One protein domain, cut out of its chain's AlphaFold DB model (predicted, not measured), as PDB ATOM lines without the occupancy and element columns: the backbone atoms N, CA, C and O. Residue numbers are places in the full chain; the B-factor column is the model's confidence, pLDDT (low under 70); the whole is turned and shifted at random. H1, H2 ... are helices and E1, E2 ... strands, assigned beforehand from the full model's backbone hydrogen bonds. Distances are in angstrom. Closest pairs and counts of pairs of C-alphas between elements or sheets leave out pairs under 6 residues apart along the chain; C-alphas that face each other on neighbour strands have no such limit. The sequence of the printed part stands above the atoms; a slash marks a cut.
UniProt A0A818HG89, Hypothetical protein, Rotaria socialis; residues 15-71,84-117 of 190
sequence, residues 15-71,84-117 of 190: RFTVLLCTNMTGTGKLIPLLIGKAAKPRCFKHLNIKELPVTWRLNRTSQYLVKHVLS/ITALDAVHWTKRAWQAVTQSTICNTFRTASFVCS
ATOM      1  N   ARG A  15     -58.009  15.262 -10.091       73.38
ATOM      2  CA  ARG A  15     -57.766  16.012  -8.858       73.38
ATOM      3  C   ARG A  15     -57.324  15.022  -7.794       73.38
ATOM      4  O   ARG A  15     -57.861  13.913  -7.735       73.38
ATOM      5  N   PHE A  16     -56.367  15.434  -6.979       76.50
ATOM      6  CA  PHE A  16     -55.909  14.692  -5.818       76.50
ATOM      7  C   PHE A  16     -55.771  15.654  -4.640       76.50
ATOM      8  O   PHE A  16     -55.313  16.786  -4.797       76.50
ATOM      9  N   THR A  17     -56.163  15.195  -3.461       79.50
ATOM     10  CA  THR A  17     -56.002  15.935  -2.213       79.50
ATOM     11  C   THR A  17     -54.649  15.597  -1.613       79.50
ATOM     12  O   THR A  17     -54.295  14.424  -1.519       79.50
ATOM     13  N   VAL A  18     -53.899  16.622  -1.214       84.12
ATOM     14  CA  VAL A  18     -52.621  16.473  -0.515       84.12
ATOM     15  C   VAL A  18     -52.856  16.746   0.963       84.12
ATOM     16  O   VAL A  18     -53.326  17.827   1.313       84.12
ATOM     17  N   LEU A  19     -52.513  15.791   1.818       84.50
ATOM     18  CA  LEU A  19     -52.420  15.992   3.256       84.50
ATOM     19  C   LEU A  19     -50.943  16.083   3.646       84.50
ATOM     20  O   LEU A  19     -50.151  15.182   3.358       84.50
ATOM     21  N   LEU A  20     -50.593  17.197   4.284       87.62
ATOM     22  CA  LEU A  20     -49.265  17.483   4.813       87.62
ATOM     23  C   LEU A  20     -49.376  17.555   6.333       87.62
ATOM     24  O   LEU A  20     -50.252  18.244   6.854       87.62
ATOM     25  N   CYS A  21     -48.494  16.850   7.033       87.12
ATOM     26  CA  CYS A  21     -48.502  16.788   8.489       87.12
ATOM     27  C   CYS A  21     -47.088  17.017   9.015       87.12
ATOM     28  O   CYS A  21     -46.127  16.409   8.535       87.12
ATOM     29  N   THR A  22     -46.971  17.893  10.004       91.00
ATOM     30  CA  THR A  22     -45.722  18.191  10.700       91.00
ATOM     31  C   THR A  22     -46.019  18.541  12.147       91.00
ATOM     32  O   THR A  22     -47.106  19.033  12.454       91.00
ATOM     33  N   ASN A  23     -45.047  18.319  13.026       89.75
ATOM     34  CA  ASN A  23     -45.080  18.885  14.368       89.75
ATOM     35  C   ASN A  23     -44.819  20.404  14.337       89.75
ATOM     36  O   ASN A  23     -44.325  20.949  13.346       89.75
ATOM     37  N   MET A  24     -45.141  21.077  15.444       87.75
ATOM     38  CA  MET A  24     -45.026  22.533  15.571       87.75
ATOM     39  C   MET A  24     -43.587  23.045  15.449       87.75
ATOM     40  O   MET A  24     -43.370  24.120  14.899       87.75
ATOM     41  N   THR A  25     -42.607  22.272  15.921       86.50
ATOM     42  CA  THR A  25     -41.180  22.612  15.807       86.50
ATOM     43  C   THR A  25     -40.642  22.440  14.383       86.50
ATOM     44  O   THR A  25     -39.551  22.908  14.072       86.50
ATOM     45  N   GLY A  26     -41.384  21.765  13.499       86.12
ATOM     46  CA  GLY A  26     -40.978  21.489  12.123       86.12
ATOM     47  C   GLY A  26     -39.897  20.417  11.972       86.12
ATOM     48  O   GLY A  26     -39.468  20.160  10.844       86.12
ATOM     49  N   THR A  27     -39.456  19.787  13.067       87.75
ATOM     50  CA  THR A  27     -38.426  18.736  13.057       87.75
ATOM     51  C   THR A  27     -38.945  17.419  12.484       87.75
ATOM     52  O   THR A  27     -38.202  16.689  11.832       87.75
ATOM     53  N   GLY A  28     -40.229  17.127  12.693       88.19
ATOM     54  CA  GLY A  28     -40.879  15.899  12.259       88.19
ATOM     55  C   GLY A  28     -41.884  16.180  11.157       88.19
ATOM     56  O   GLY A  28     -43.015  16.573  11.440       88.19
ATOM     57  N   LYS A  29     -41.493  15.935   9.904       90.75
ATOM     58  CA  LYS A  29     -42.400  15.970   8.751       90.75
ATOM     59  C   LYS A  29     -42.794  14.562   8.342       90.75
ATOM     60  O   LYS A  29     -41.930  13.735   8.056       90.75
ATOM     61  N   LEU A  30     -44.093  14.317   8.219       87.44
ATOM     62  CA  LEU A  30     -44.586  13.069   7.646       87.44
ATOM     63  C   LEU A  30     -44.487  13.095   6.118       87.44
ATOM     64  O   LEU A  30     -44.522  14.155   5.479       87.44
ATOM     65  N   ILE A  31     -44.381  11.901   5.531       87.31
ATOM     66  CA  ILE A  31     -44.474  11.706   4.083       87.31
ATOM     67  C   ILE A  31     -45.858  12.201   3.623       87.31
ATOM     68  O   ILE A  31     -46.860  11.779   4.206       87.31
ATOM     69  N   PRO A  32     -45.946  13.061   2.587       89.38
ATOM     70  CA  PRO A  32     -47.224  13.545   2.082       89.38
ATOM     71  C   PRO A  32     -48.169  12.402   1.715       89.38
ATOM     72  O   PRO A  32     -47.772  11.441   1.048       89.38
ATOM     73  N   LEU A  33     -49.432  12.540   2.106       86.62
ATOM     74  CA  LEU A  33     -50.498  11.623   1.726       86.62
ATOM     75  C   LEU A  33     -51.288  12.226   0.561       86.62
ATOM     76  O   LEU A  33     -51.905  13.281   0.694       86.62
ATOM     77  N   LEU A  34     -51.284  11.539  -0.578       86.75
ATOM     78  CA  LEU A  34     -52.115  11.849  -1.733       86.75
ATOM     79  C   LEU A  34     -53.366  10.984  -1.744       86.75
ATOM     80  O   LEU A  34     -53.293   9.757  -1.719       86.75
ATOM     81  N   ILE A  35     -54.519  11.633  -1.834       82.75
ATOM     82  CA  ILE A  35     -55.818  10.976  -1.900       82.75
ATOM     83  C   ILE A  35     -56.445  11.262  -3.260       82.75
ATOM     84  O   ILE A  35     -56.663  12.420  -3.615       82.75
ATOM     85  N   GLY A  36     -56.754  10.212  -4.016       81.81
ATOM     86  CA  GLY A  36     -57.396  10.323  -5.324       81.81
ATOM     87  C   GLY A  36     -58.649   9.463  -5.457       81.81
ATOM     88  O   GLY A  36     -58.911   8.562  -4.663       81.81
ATOM     89  N   LYS A  37     -59.427   9.717  -6.513       77.69
ATOM     90  CA  LYS A  37     -60.687   9.000  -6.784       77.69
ATOM     91  C   LYS A  37     -60.485   7.514  -7.100       77.69
ATOM     92  O   LYS A  37     -61.292   6.673  -6.711       77.69
ATOM     93  N   ALA A  38     -59.443   7.200  -7.867       81.44
ATOM     94  CA  ALA A  38     -59.164   5.851  -8.338       81.44
ATOM     95  C   ALA A  38     -58.057   5.208  -7.501       81.44
ATOM     96  O   ALA A  38     -57.053   5.851  -7.198       81.44
ATOM     97  N   ALA A  39     -58.209   3.914  -7.204       81.69
ATOM     98  CA  ALA A  39     -57.149   3.116  -6.591       81.69
ATOM     99  C   ALA A  39     -55.862   3.178  -7.420       81.69
ATOM    100  O   ALA A  39     -54.800   3.434  -6.867       81.69
ATOM    101  N   LYS A  40     -55.994   3.035  -8.745       84.56
ATOM    102  CA  LYS A  40     -54.924   3.207  -9.729       84.56
ATOM    103  C   LYS A  40     -55.393   4.144 -10.847       84.56
ATOM    104  O   LYS A  40     -56.158   3.712 -11.711       84.56
ATOM    105  N   PRO A  41     -55.014   5.435 -10.815       81.75
ATOM    106  CA  PRO A  41     -55.306   6.382 -11.888       81.75
ATOM    107  C   PRO A  41     -54.807   5.886 -13.244       81.75
ATOM    108  O   PRO A  41     -53.782   5.210 -13.332       81.75
ATOM    109  N   ARG A  42     -55.499   6.271 -14.324       79.69
ATOM    110  CA  ARG A  42     -55.105   5.883 -15.691       79.69
ATOM    111  C   ARG A  42     -53.712   6.397 -16.053       79.69
ATOM    112  O   ARG A  42     -52.968   5.692 -16.724       79.69
ATOM    113  N   CYS A  43     -53.341   7.575 -15.554       77.88
ATOM    114  CA  CYS A  43     -52.006   8.147 -15.719       77.88
ATOM    115  C   CYS A  43     -50.893   7.337 -15.024       77.88
ATOM    116  O   CYS A  43     -49.733   7.490 -15.384       77.88
ATOM    117  N   PHE A  44     -51.225   6.425 -14.101       83.50
ATOM    118  CA  PHE A  44     -50.274   5.544 -13.408       83.50
ATOM    119  C   PHE A  44     -50.391   4.077 -13.846       83.50
ATOM    120  O   PHE A  44     -49.979   3.177 -13.116       83.50
ATOM    121  N   LYS A  45     -50.957   3.796 -15.029       80.50
ATOM    122  CA  LYS A  45     -51.187   2.420 -15.512       80.50
ATOM    123  C   LYS A  45     -49.919   1.553 -15.456       80.50
ATOM    124  O   LYS A  45     -49.983   0.434 -14.950       80.50
ATOM    125  N   HIS A  46     -48.789   2.101 -15.902       83.69
ATOM    126  CA  HIS A  46     -47.495   1.411 -15.981       83.69
ATOM    127  C   HIS A  46     -46.583   1.664 -14.773       83.69
ATOM    128  O   HIS A  46     -45.420   1.291 -14.805       83.69
ATOM    129  N   LEU A  47     -47.095   2.301 -13.715       84.12
ATOM    130  CA  LEU A  47     -46.330   2.583 -12.505       84.12
ATOM    131  C   LEU A  47     -46.811   1.707 -11.350       84.12
ATOM    132  O   LEU A  47     -48.002   1.372 -11.237       84.12
ATOM    133  N   ASN A  48     -45.875   1.360 -10.473       85.25
ATOM    134  CA  ASN A  48     -46.187   0.787  -9.180       85.25
ATOM    135  C   ASN A  48     -46.471   1.919  -8.188       85.25
ATOM    136  O   ASN A  48     -45.625   2.760  -7.907       85.25
ATOM    137  N   ILE A  49     -47.683   1.945  -7.642       84.75
ATOM    138  CA  ILE A  49     -48.125   3.013  -6.735       84.75
ATOM    139  C   ILE A  49     -47.322   3.004  -5.429       84.75
ATOM    140  O   ILE A  49     -47.144   4.052  -4.818       84.75
ATOM    141  N   LYS A  50     -46.823   1.836  -5.008       84.00
ATOM    142  CA  LYS A  50     -46.034   1.695  -3.777       84.00
ATOM    143  C   LYS A  50     -44.644   2.329  -3.875       84.00
ATOM    144  O   LYS A  50     -44.072   2.666  -2.850       84.00
ATOM    145  N   GLU A  51     -44.124   2.492  -5.088       87.25
ATOM    146  CA  GLU A  51     -42.823   3.124  -5.348       87.25
ATOM    147  C   GLU A  51     -42.934   4.646  -5.469       87.25
ATOM    148  O   GLU A  51     -41.927   5.342  -5.603       87.25
ATOM    149  N   LEU A  52     -44.155   5.189  -5.421       86.88
ATOM    150  CA  LEU A  52     -44.331   6.627  -5.425       86.88
ATOM    151  C   LEU A  52     -43.702   7.225  -4.167       86.88
ATOM    152  O   LEU A  52     -43.804   6.672  -3.071       86.88
ATOM    153  N   PRO A  53     -43.108   8.417  -4.279       86.56
ATOM    154  CA  PRO A  53     -42.393   9.031  -3.173       86.56
ATOM    155  C   PRO A  53     -43.345   9.713  -2.164       86.56
ATOM    156  O   PRO A  53     -42.934  10.592  -1.406       86.56
ATOM    157  N   VAL A  54     -44.621   9.329  -2.197       87.38
ATOM    158  CA  VAL A  54     -45.750   9.803  -1.395       87.38
ATOM    159  C   VAL A  54     -46.668   8.615  -1.123       87.38
ATOM    160  O   VAL A  54     -46.751   7.687  -1.930       87.38
ATOM    161  N   THR A  55     -47.421   8.665  -0.031       85.75
ATOM    162  CA  THR A  55     -48.422   7.632   0.244       85.75
ATOM    163  C   THR A  55     -49.654   7.907  -0.607       85.75
ATOM    164  O   THR A  55     -50.223   8.988  -0.516       85.75
ATOM    165  N   TRP A  56     -50.102   6.950  -1.420       85.75
ATOM    166  CA  TRP A  56     -51.343   7.083  -2.192       85.75
ATOM    167  C   TRP A  56     -52.499   6.338  -1.522       85.75
ATOM    168  O   TRP A  56     -52.376   5.160  -1.172       85.75
ATOM    169  N   ARG A  57     -53.655   6.992  -1.385       83.88
ATOM    170  CA  ARG A  57     -54.900   6.378  -0.911       83.88
ATOM    171  C   ARG A  57     -56.055   6.683  -1.853       83.88
ATOM    172  O   ARG A  57     -56.150   7.749  -2.453       83.88
ATOM    173  N   LEU A  58     -56.965   5.721  -1.956       84.69
ATOM    174  CA  LEU A  58     -58.212   5.906  -2.681       84.69
ATOM    175  C   LEU A  58     -59.260   6.510  -1.753       84.69
ATOM    176  O   LEU A  58     -59.411   6.076  -0.613       84.69
ATOM    177  N   ASN A  59     -60.030   7.452  -2.271       76.62
ATOM    178  CA  ASN A  59     -61.270   7.872  -1.651       76.62
ATOM    179  C   ASN A  59     -62.304   8.136  -2.749       76.62
ATOM    180  O   ASN A  59     -62.191   9.089  -3.520       76.62
ATOM    181  N   ARG A  60     -63.328   7.278  -2.814       66.44
ATOM    182  CA  ARG A  60     -64.380   7.348  -3.839       66.44
ATOM    183  C   ARG A  60     -65.258   8.596  -3.700       66.44
ATOM    184  O   ARG A  60     -65.847   9.015  -4.695       66.44
ATOM    185  N   THR A  61     -65.320   9.190  -2.506       60.91
ATOM    186  CA  THR A  61     -66.098  10.404  -2.219       60.91
ATOM    187  C   THR A  61     -65.262  11.679  -2.313       60.91
ATOM    188  O   THR A  61     -65.830  12.768  -2.355       60.91
ATOM    189  N   SER A  62     -63.930  11.571  -2.410       54.25
ATOM    190  CA  SER A  62     -63.054  12.735  -2.531       54.25
ATOM    191  C   SER A  62     -63.239  13.406  -3.891       54.25
ATOM    192  O   SER A  62     -62.821  12.921  -4.946       54.25
ATOM    193  N   GLN A  63     -63.904  14.550  -3.847       53.09
ATOM    194  CA  GLN A  63     -63.945  15.550  -4.896       53.09
ATOM    195  C   GLN A  63     -63.328  16.808  -4.270       53.09
ATOM    196  O   GLN A  63     -63.677  17.126  -3.140       53.09
ATOM    197  N   TYR A  64     -62.446  17.517  -4.993       50.50
ATOM    198  CA  TYR A  64     -61.789  18.791  -4.588       50.50
ATOM    199  C   TYR A  64     -60.630  18.576  -3.569       50.50
ATOM    200  O   TYR A  64     -60.798  17.809  -2.634       50.50
ATOM    201  N   LEU A  65     -59.392  19.098  -3.650       47.25
ATOM    202  CA  LEU A  65     -58.678  20.278  -4.210       47.25
ATOM    203  C   LEU A  65     -57.560  19.819  -5.206       47.25
ATOM    204  O   LEU A  65     -57.463  18.628  -5.448       47.25
ATOM    205  N   VAL A  66     -56.748  20.600  -5.943       42.00
ATOM    206  CA  VAL A  66     -56.103  21.922  -5.775       42.00
ATOM    207  C   VAL A  66     -56.334  22.817  -7.009       42.00
ATOM    208  O   VAL A  66     -56.131  22.400  -8.147       42.00
ATOM    209  N   LYS A  67     -56.747  24.075  -6.781       43.28
ATOM    210  CA  LYS A  67     -56.946  25.119  -7.814       43.28
ATOM    211  C   LYS A  67     -55.662  25.910  -8.138       43.28
ATOM    212  O   LYS A  67     -55.680  26.739  -9.036       43.28
ATOM    213  N   HIS A  68     -54.538  25.644  -7.477       40.53
ATOM    214  CA  HIS A  68     -53.311  26.428  -7.639       40.53
ATOM    215  C   HIS A  68     -52.055  25.544  -7.629       40.53
ATOM    216  O   HIS A  68     -51.507  25.271  -6.571       40.53
ATOM    217  N   VAL A  69     -51.588  25.103  -8.803       42.03
ATOM    218  CA  VAL A  69     -50.207  24.587  -8.976       42.03
ATOM    219  C   VAL A  69     -49.422  25.353 -10.053       42.03
ATOM    220  O   VAL A  69     -48.226  25.157 -10.185       42.03
ATOM    221  N   LEU A  70     -50.001  26.331 -10.758       39.62
ATOM    222  CA  LEU A  70     -49.258  27.097 -11.772       39.62
ATOM    223  C   LEU A  70     -49.334  28.600 -11.516       39.62
ATOM    224  O   LEU A  70     -50.075  29.307 -12.184       39.62
ATOM    225  N   SER A  71     -48.572  29.089 -10.534       34.97
ATOM    226  CA  SER A  71     -48.334  30.535 -10.374       34.97
ATOM    227  C   SER A  71     -46.858  30.933 -10.419       34.97
ATOM    228  O   SER A  71     -46.557  32.121 -10.347       34.97
ATOM    229  N   ILE A  84     -47.047  18.882 -18.266       72.56
ATOM    230  CA  ILE A  84     -46.923  18.509 -16.850       72.56
ATOM    231  C   ILE A  84     -47.680  17.213 -16.621       72.56
ATOM    232  O   ILE A  84     -48.911  17.172 -16.734       72.56
ATOM    233  N   THR A  85     -46.960  16.156 -16.260       81.62
ATOM    234  CA  THR A  85     -47.588  14.877 -15.935       81.62
ATOM    235  C   THR A  85     -48.069  14.852 -14.483       81.62
ATOM    236  O   THR A  85     -47.602  15.597 -13.619       81.62
ATOM    237  N   ALA A  86     -49.003  13.946 -14.173       80.00
ATOM    238  CA  ALA A  86     -49.404  13.705 -12.788       80.00
ATOM    239  C   ALA A  86     -48.207  13.278 -11.917       80.00
ATOM    240  O   ALA A  86     -48.142  13.651 -10.751       80.00
ATOM    241  N   LEU A  87     -47.243  12.551 -12.489       82.12
ATOM    242  CA  LEU A  87     -46.030  12.121 -11.795       82.12
ATOM    243  C   LEU A  87     -45.117  13.307 -11.444       82.12
ATOM    244  O   LEU A  87     -44.581  13.354 -10.337       82.12
ATOM    245  N   ASP A  88     -44.991  14.295 -12.331       83.06
ATOM    246  CA  ASP A  88     -44.240  15.525 -12.042       83.06
ATOM    247  C   ASP A  88     -44.861  16.283 -10.877       83.06
ATOM    248  O   ASP A  88     -44.161  16.691  -9.950       83.06
ATOM    249  N   ALA A  89     -46.191  16.388 -10.862       84.44
ATOM    250  CA  ALA A  89     -46.907  17.019  -9.763       84.44
ATOM    251  C   ALA A  89     -46.691  16.283  -8.425       84.44
ATOM    252  O   ALA A  89     -46.528  16.933  -7.387       84.44
ATOM    253  N   VAL A  90     -46.623  14.943  -8.432       86.12
ATOM    254  CA  VAL A  90     -46.260  14.144  -7.245       86.12
ATOM    255  C   VAL A  90     -44.845  14.483  -6.772       86.12
ATOM    256  O   VAL A  90     -44.635  14.772  -5.588       86.12
ATOM    257  N   HIS A  91     -43.872  14.502  -7.685       85.69
ATOM    258  CA  HIS A  91     -42.487  14.834  -7.353       85.69
ATOM    259  C   HIS A  91     -42.342  16.256  -6.820       85.69
ATOM    260  O   HIS A  91     -41.646  16.473  -5.827       85.69
ATOM    261  N   TRP A  92     -43.011  17.224  -7.439       86.25
ATOM    262  CA  TRP A  92     -43.004  18.606  -6.974       86.25
ATOM    263  C   TRP A  92     -43.664  18.756  -5.617       86.25
ATOM    264  O   TRP A  92     -43.134  19.487  -4.790       86.25
ATOM    265  N   THR A  93     -44.746  18.026  -5.343       88.12
ATOM    266  CA  THR A  93     -45.382  18.029  -4.020       88.12
ATOM    267  C   THR A  93     -44.397  17.574  -2.946       88.12
ATOM    268  O   THR A  93     -44.216  18.270  -1.946       88.12
ATOM    269  N   LYS A  94     -43.692  16.455  -3.170       89.25
ATOM    270  CA  LYS A  94     -42.645  16.000  -2.244       89.25
ATOM    271  C   LYS A  94     -41.529  17.031  -2.095       89.25
ATOM    272  O   LYS A  94     -41.178  17.373  -0.971       89.25
ATOM    273  N   ARG A  95     -40.967  17.511  -3.209       85.88
ATOM    274  CA  ARG A  95     -39.836  18.453  -3.193       85.88
ATOM    275  C   ARG A  95     -40.204  19.751  -2.484       85.88
ATOM    276  O   ARG A  95     -39.449  20.211  -1.637       85.88
ATOM    277  N   ALA A  96     -41.378  20.301  -2.783       89.00
ATOM    278  CA  ALA A  96     -41.890  21.497  -2.134       89.00
ATOM    279  C   ALA A  96     -42.052  21.272  -0.630       89.00
ATOM    280  O   ALA A  96     -41.576  22.083   0.157       89.00
ATOM    281  N   TRP A  97     -42.648  20.147  -0.222       90.62
ATOM    282  CA  TRP A  97     -42.818  19.832   1.195       90.62
ATOM    283  C   TRP A  97     -41.486  19.672   1.936       90.62
ATOM    284  O   TRP A  97     -41.310  20.192   3.041       90.62
ATOM    285  N   GLN A  98     -40.514  19.010   1.312       88.75
ATOM    286  CA  GLN A  98     -39.164  18.883   1.857       88.75
ATOM    287  C   GLN A  98     -38.476  20.247   1.993       88.75
ATOM    288  O   GLN A  98     -37.853  20.494   3.024       88.75
ATOM    289  N   ALA A  99     -38.671  21.148   1.027       90.56
ATOM    290  CA  ALA A  99     -38.081  22.486   1.019       90.56
ATOM    291  C   ALA A  99     -38.687  23.465   2.047       90.56
ATOM    292  O   ALA A  99     -38.061  24.480   2.347       90.56
ATOM    293  N   VAL A 100     -39.875  23.196   2.608       90.00
ATOM    294  CA  VAL A 100     -40.457  24.045   3.669       90.00
ATOM    295  C   VAL A 100     -39.521  24.076   4.883       90.00
ATOM    296  O   VAL A 100     -39.210  23.036   5.449       90.00
ATOM    297  N   THR A 101     -39.063  25.238   5.333       91.75
ATOM    298  CA  THR A 101     -38.120  25.279   6.466       91.75
ATOM    299  C   THR A 101     -38.829  25.092   7.813       91.75
ATOM    300  O   THR A 101     -40.019  25.384   7.941       91.75
ATOM    301  N   GLN A 102     -38.086  24.666   8.841       90.44
ATOM    302  CA  GLN A 102     -38.604  24.576  10.216       90.44
ATOM    303  C   GLN A 102     -39.120  25.937  10.701       90.44
ATOM    304  O   GLN A 102     -40.217  26.025  11.237       90.44
ATOM    305  N   SER A 103     -38.387  27.018  10.408       90.75
ATOM    306  CA  SER A 103     -38.800  28.383  10.760       90.75
ATOM    307  C   SER A 103     -40.159  28.762  10.158       90.75
ATOM    308  O   SER A 103     -40.990  29.355  10.840       90.75
ATOM    309  N   THR A 104     -40.430  28.358   8.910       92.50
ATOM    310  CA  THR A 104     -41.721  28.578   8.244       92.50
ATOM    311  C   THR A 104     -42.842  27.833   8.958       92.50
ATOM    312  O   THR A 104     -43.921  28.392   9.150       92.50
ATOM    313  N   ILE A 105     -42.585  26.593   9.374       90.69
ATOM    314  CA  ILE A 105     -43.551  25.778  10.113       90.69
ATOM    315  C   ILE A 105     -43.835  26.431  11.465       90.69
ATOM    316  O   ILE A 105     -44.985  26.778  11.728       90.69
ATOM    317  N   CYS A 106     -42.797  26.710  12.256       87.81
ATOM    318  CA  CYS A 106     -42.922  27.375  13.551       87.81
ATOM    319  C   CYS A 106     -43.702  28.691  13.444       87.81
ATOM    320  O   CYS A 106     -44.611  28.942  14.230       87.81
ATOM    321  N   ASN A 107     -43.388  29.521  12.446       88.38
ATOM    322  CA  ASN A 107     -44.084  30.786  12.228       88.38
ATOM    323  C   ASN A 107     -45.556  30.573  11.859       88.38
ATOM    324  O   ASN A 107     -46.407  31.292  12.368       88.38
ATOM    325  N   THR A 108     -45.870  29.562  11.048       90.25
ATOM    326  CA  THR A 108     -47.259  29.231  10.686       90.25
ATOM    327  C   THR A 108     -48.068  28.801  11.911       90.25
ATOM    328  O   THR A 108     -49.187  29.273  12.100       90.25
ATOM    329  N   PHE A 109     -47.499  27.956  12.778       90.38
ATOM    330  CA  PHE A 109     -48.143  27.550  14.034       90.38
ATOM    331  C   PHE A 109     -48.342  28.733  14.988       90.38
ATOM    332  O   PHE A 109     -49.422  28.875  15.558       90.38
ATOM    333  N   ARG A 110     -47.356  29.632  15.090       88.44
ATOM    334  CA  ARG A 110     -47.482  30.877  15.867       88.44
ATOM    335  C   ARG A 110     -48.589  31.783  15.329       88.44
ATOM    336  O   ARG A 110     -49.353  32.327  16.115       88.44
ATOM    337  N   THR A 111     -48.711  31.928  14.007       88.88
ATOM    338  CA  THR A 111     -49.807  32.693  13.381       88.88
ATOM    339  C   THR A 111     -51.173  32.061  13.647       88.88
ATOM    340  O   THR A 111     -52.159  32.778  13.775       88.88
ATOM    341  N   ALA A 112     -51.234  30.736  13.771       89.62
ATOM    342  CA  ALA A 112     -52.433  30.013  14.182       89.62
ATOM    343  C   ALA A 112     -52.629  29.967  15.715       89.62
ATOM    344  O   ALA A 112     -53.459  29.202  16.200       89.62
ATOM    345  N   SER A 113     -51.889  30.791  16.468       88.31
ATOM    346  CA  SER A 113     -51.963  30.930  17.929       88.31
ATOM    347  C   SER A 113     -51.592  29.675  18.728       88.31
ATOM    348  O   SER A 113     -51.939  29.570  19.904       88.31
ATOM    349  N   PHE A 114     -50.851  28.734  18.138       84.75
ATOM    350  CA  PHE A 114     -50.254  27.632  18.889       84.75
ATOM    351  C   PHE A 114     -48.965  28.101  19.576       84.75
ATOM    352  O   PHE A 114     -48.103  28.729  18.952       84.75
ATOM    353  N   VAL A 115     -48.819  27.782  20.864       79.75
ATOM    354  CA  VAL A 115     -47.647  28.137  21.679       79.75
ATOM    355  C   VAL A 115     -46.853  26.871  21.980       79.75
ATOM    356  O   VAL A 115     -47.410  25.869  22.419       79.75
ATOM    357  N   CYS A 116     -45.541  26.914  21.745       62.69
ATOM    358  CA  CYS A 116     -44.626  25.859  22.164       62.69
ATOM    359  C   CYS A 116     -44.327  26.031  23.648       62.69
ATOM    360  O   CYS A 116     -43.561  26.919  24.013       62.69
ATOM    361  N   SER A 117     -44.923  25.197  24.497       59.41
ATOM    362  CA  SER A 117     -44.422  24.990  25.850       59.41
ATOM    363  C   SER A 117     -43.074  24.285  25.732       59.41
ATOM    364  O   SER A 117     -42.988  23.126  25.329       59.41
TER     365      SER A 117
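Overview. This is residues 15 to 71 and 84 to 117 of the 190 residues of the protein "Hypothetical protein" of Rotaria socialis (UniProt A0A818HG89). What is the shape? With little regular structure, it is elongated: a small sheet of E1, E2 and E3, grazed by H1, with H2 toward one end. What builds it? The 91 printed residues hold E1, E2, E3, H1 and H2 in chain order; the class is mixed, with 36 residues in named elements, and the sheet, ordered E1, E2, E3, is mixed. How compact is it? It is only just loose, close to compact, with a radius of gyration of the C-alphas of 14.9 A and spans of 47 by 27 by 24 A.

Arrangement. How do strands pair? E1, residues 16 to 19, and E2, residues 33 to 36, form an antiparallel hairpin at 157 degrees; N 17 and O 35, 2.8 A apart, are within hydrogen-bond range. E2 and E3, residues 55 to 58, are parallel at 28 degrees; N 34 and O 55, 2.8 A apart, are within it too. Where are the helices? H1, residues 86 to 99, only grazes the sheet; H2, residues 102 to 111, is apart from H1. In both, every O i to N i+4 pair is within range.

Along the chain. Where does E1 begin? C-alpha 16 is at (-55.909, 14.692, -5.818). How long are the helices? H1 spans 19.9 A and H2 14.2 A, ending at C-alpha 111 (-49.807, 32.693, 13.381).

Size, cuts and confidence. Is it cut? Residues 72 to 83 are not printed; C-alphas 71 and 84 are 13.7 A apart. Which links are long? E1 to E2 and E2 to E3. Where is confidence low? Residues 60 to 71 and 116 to 117 have pLDDT under 70.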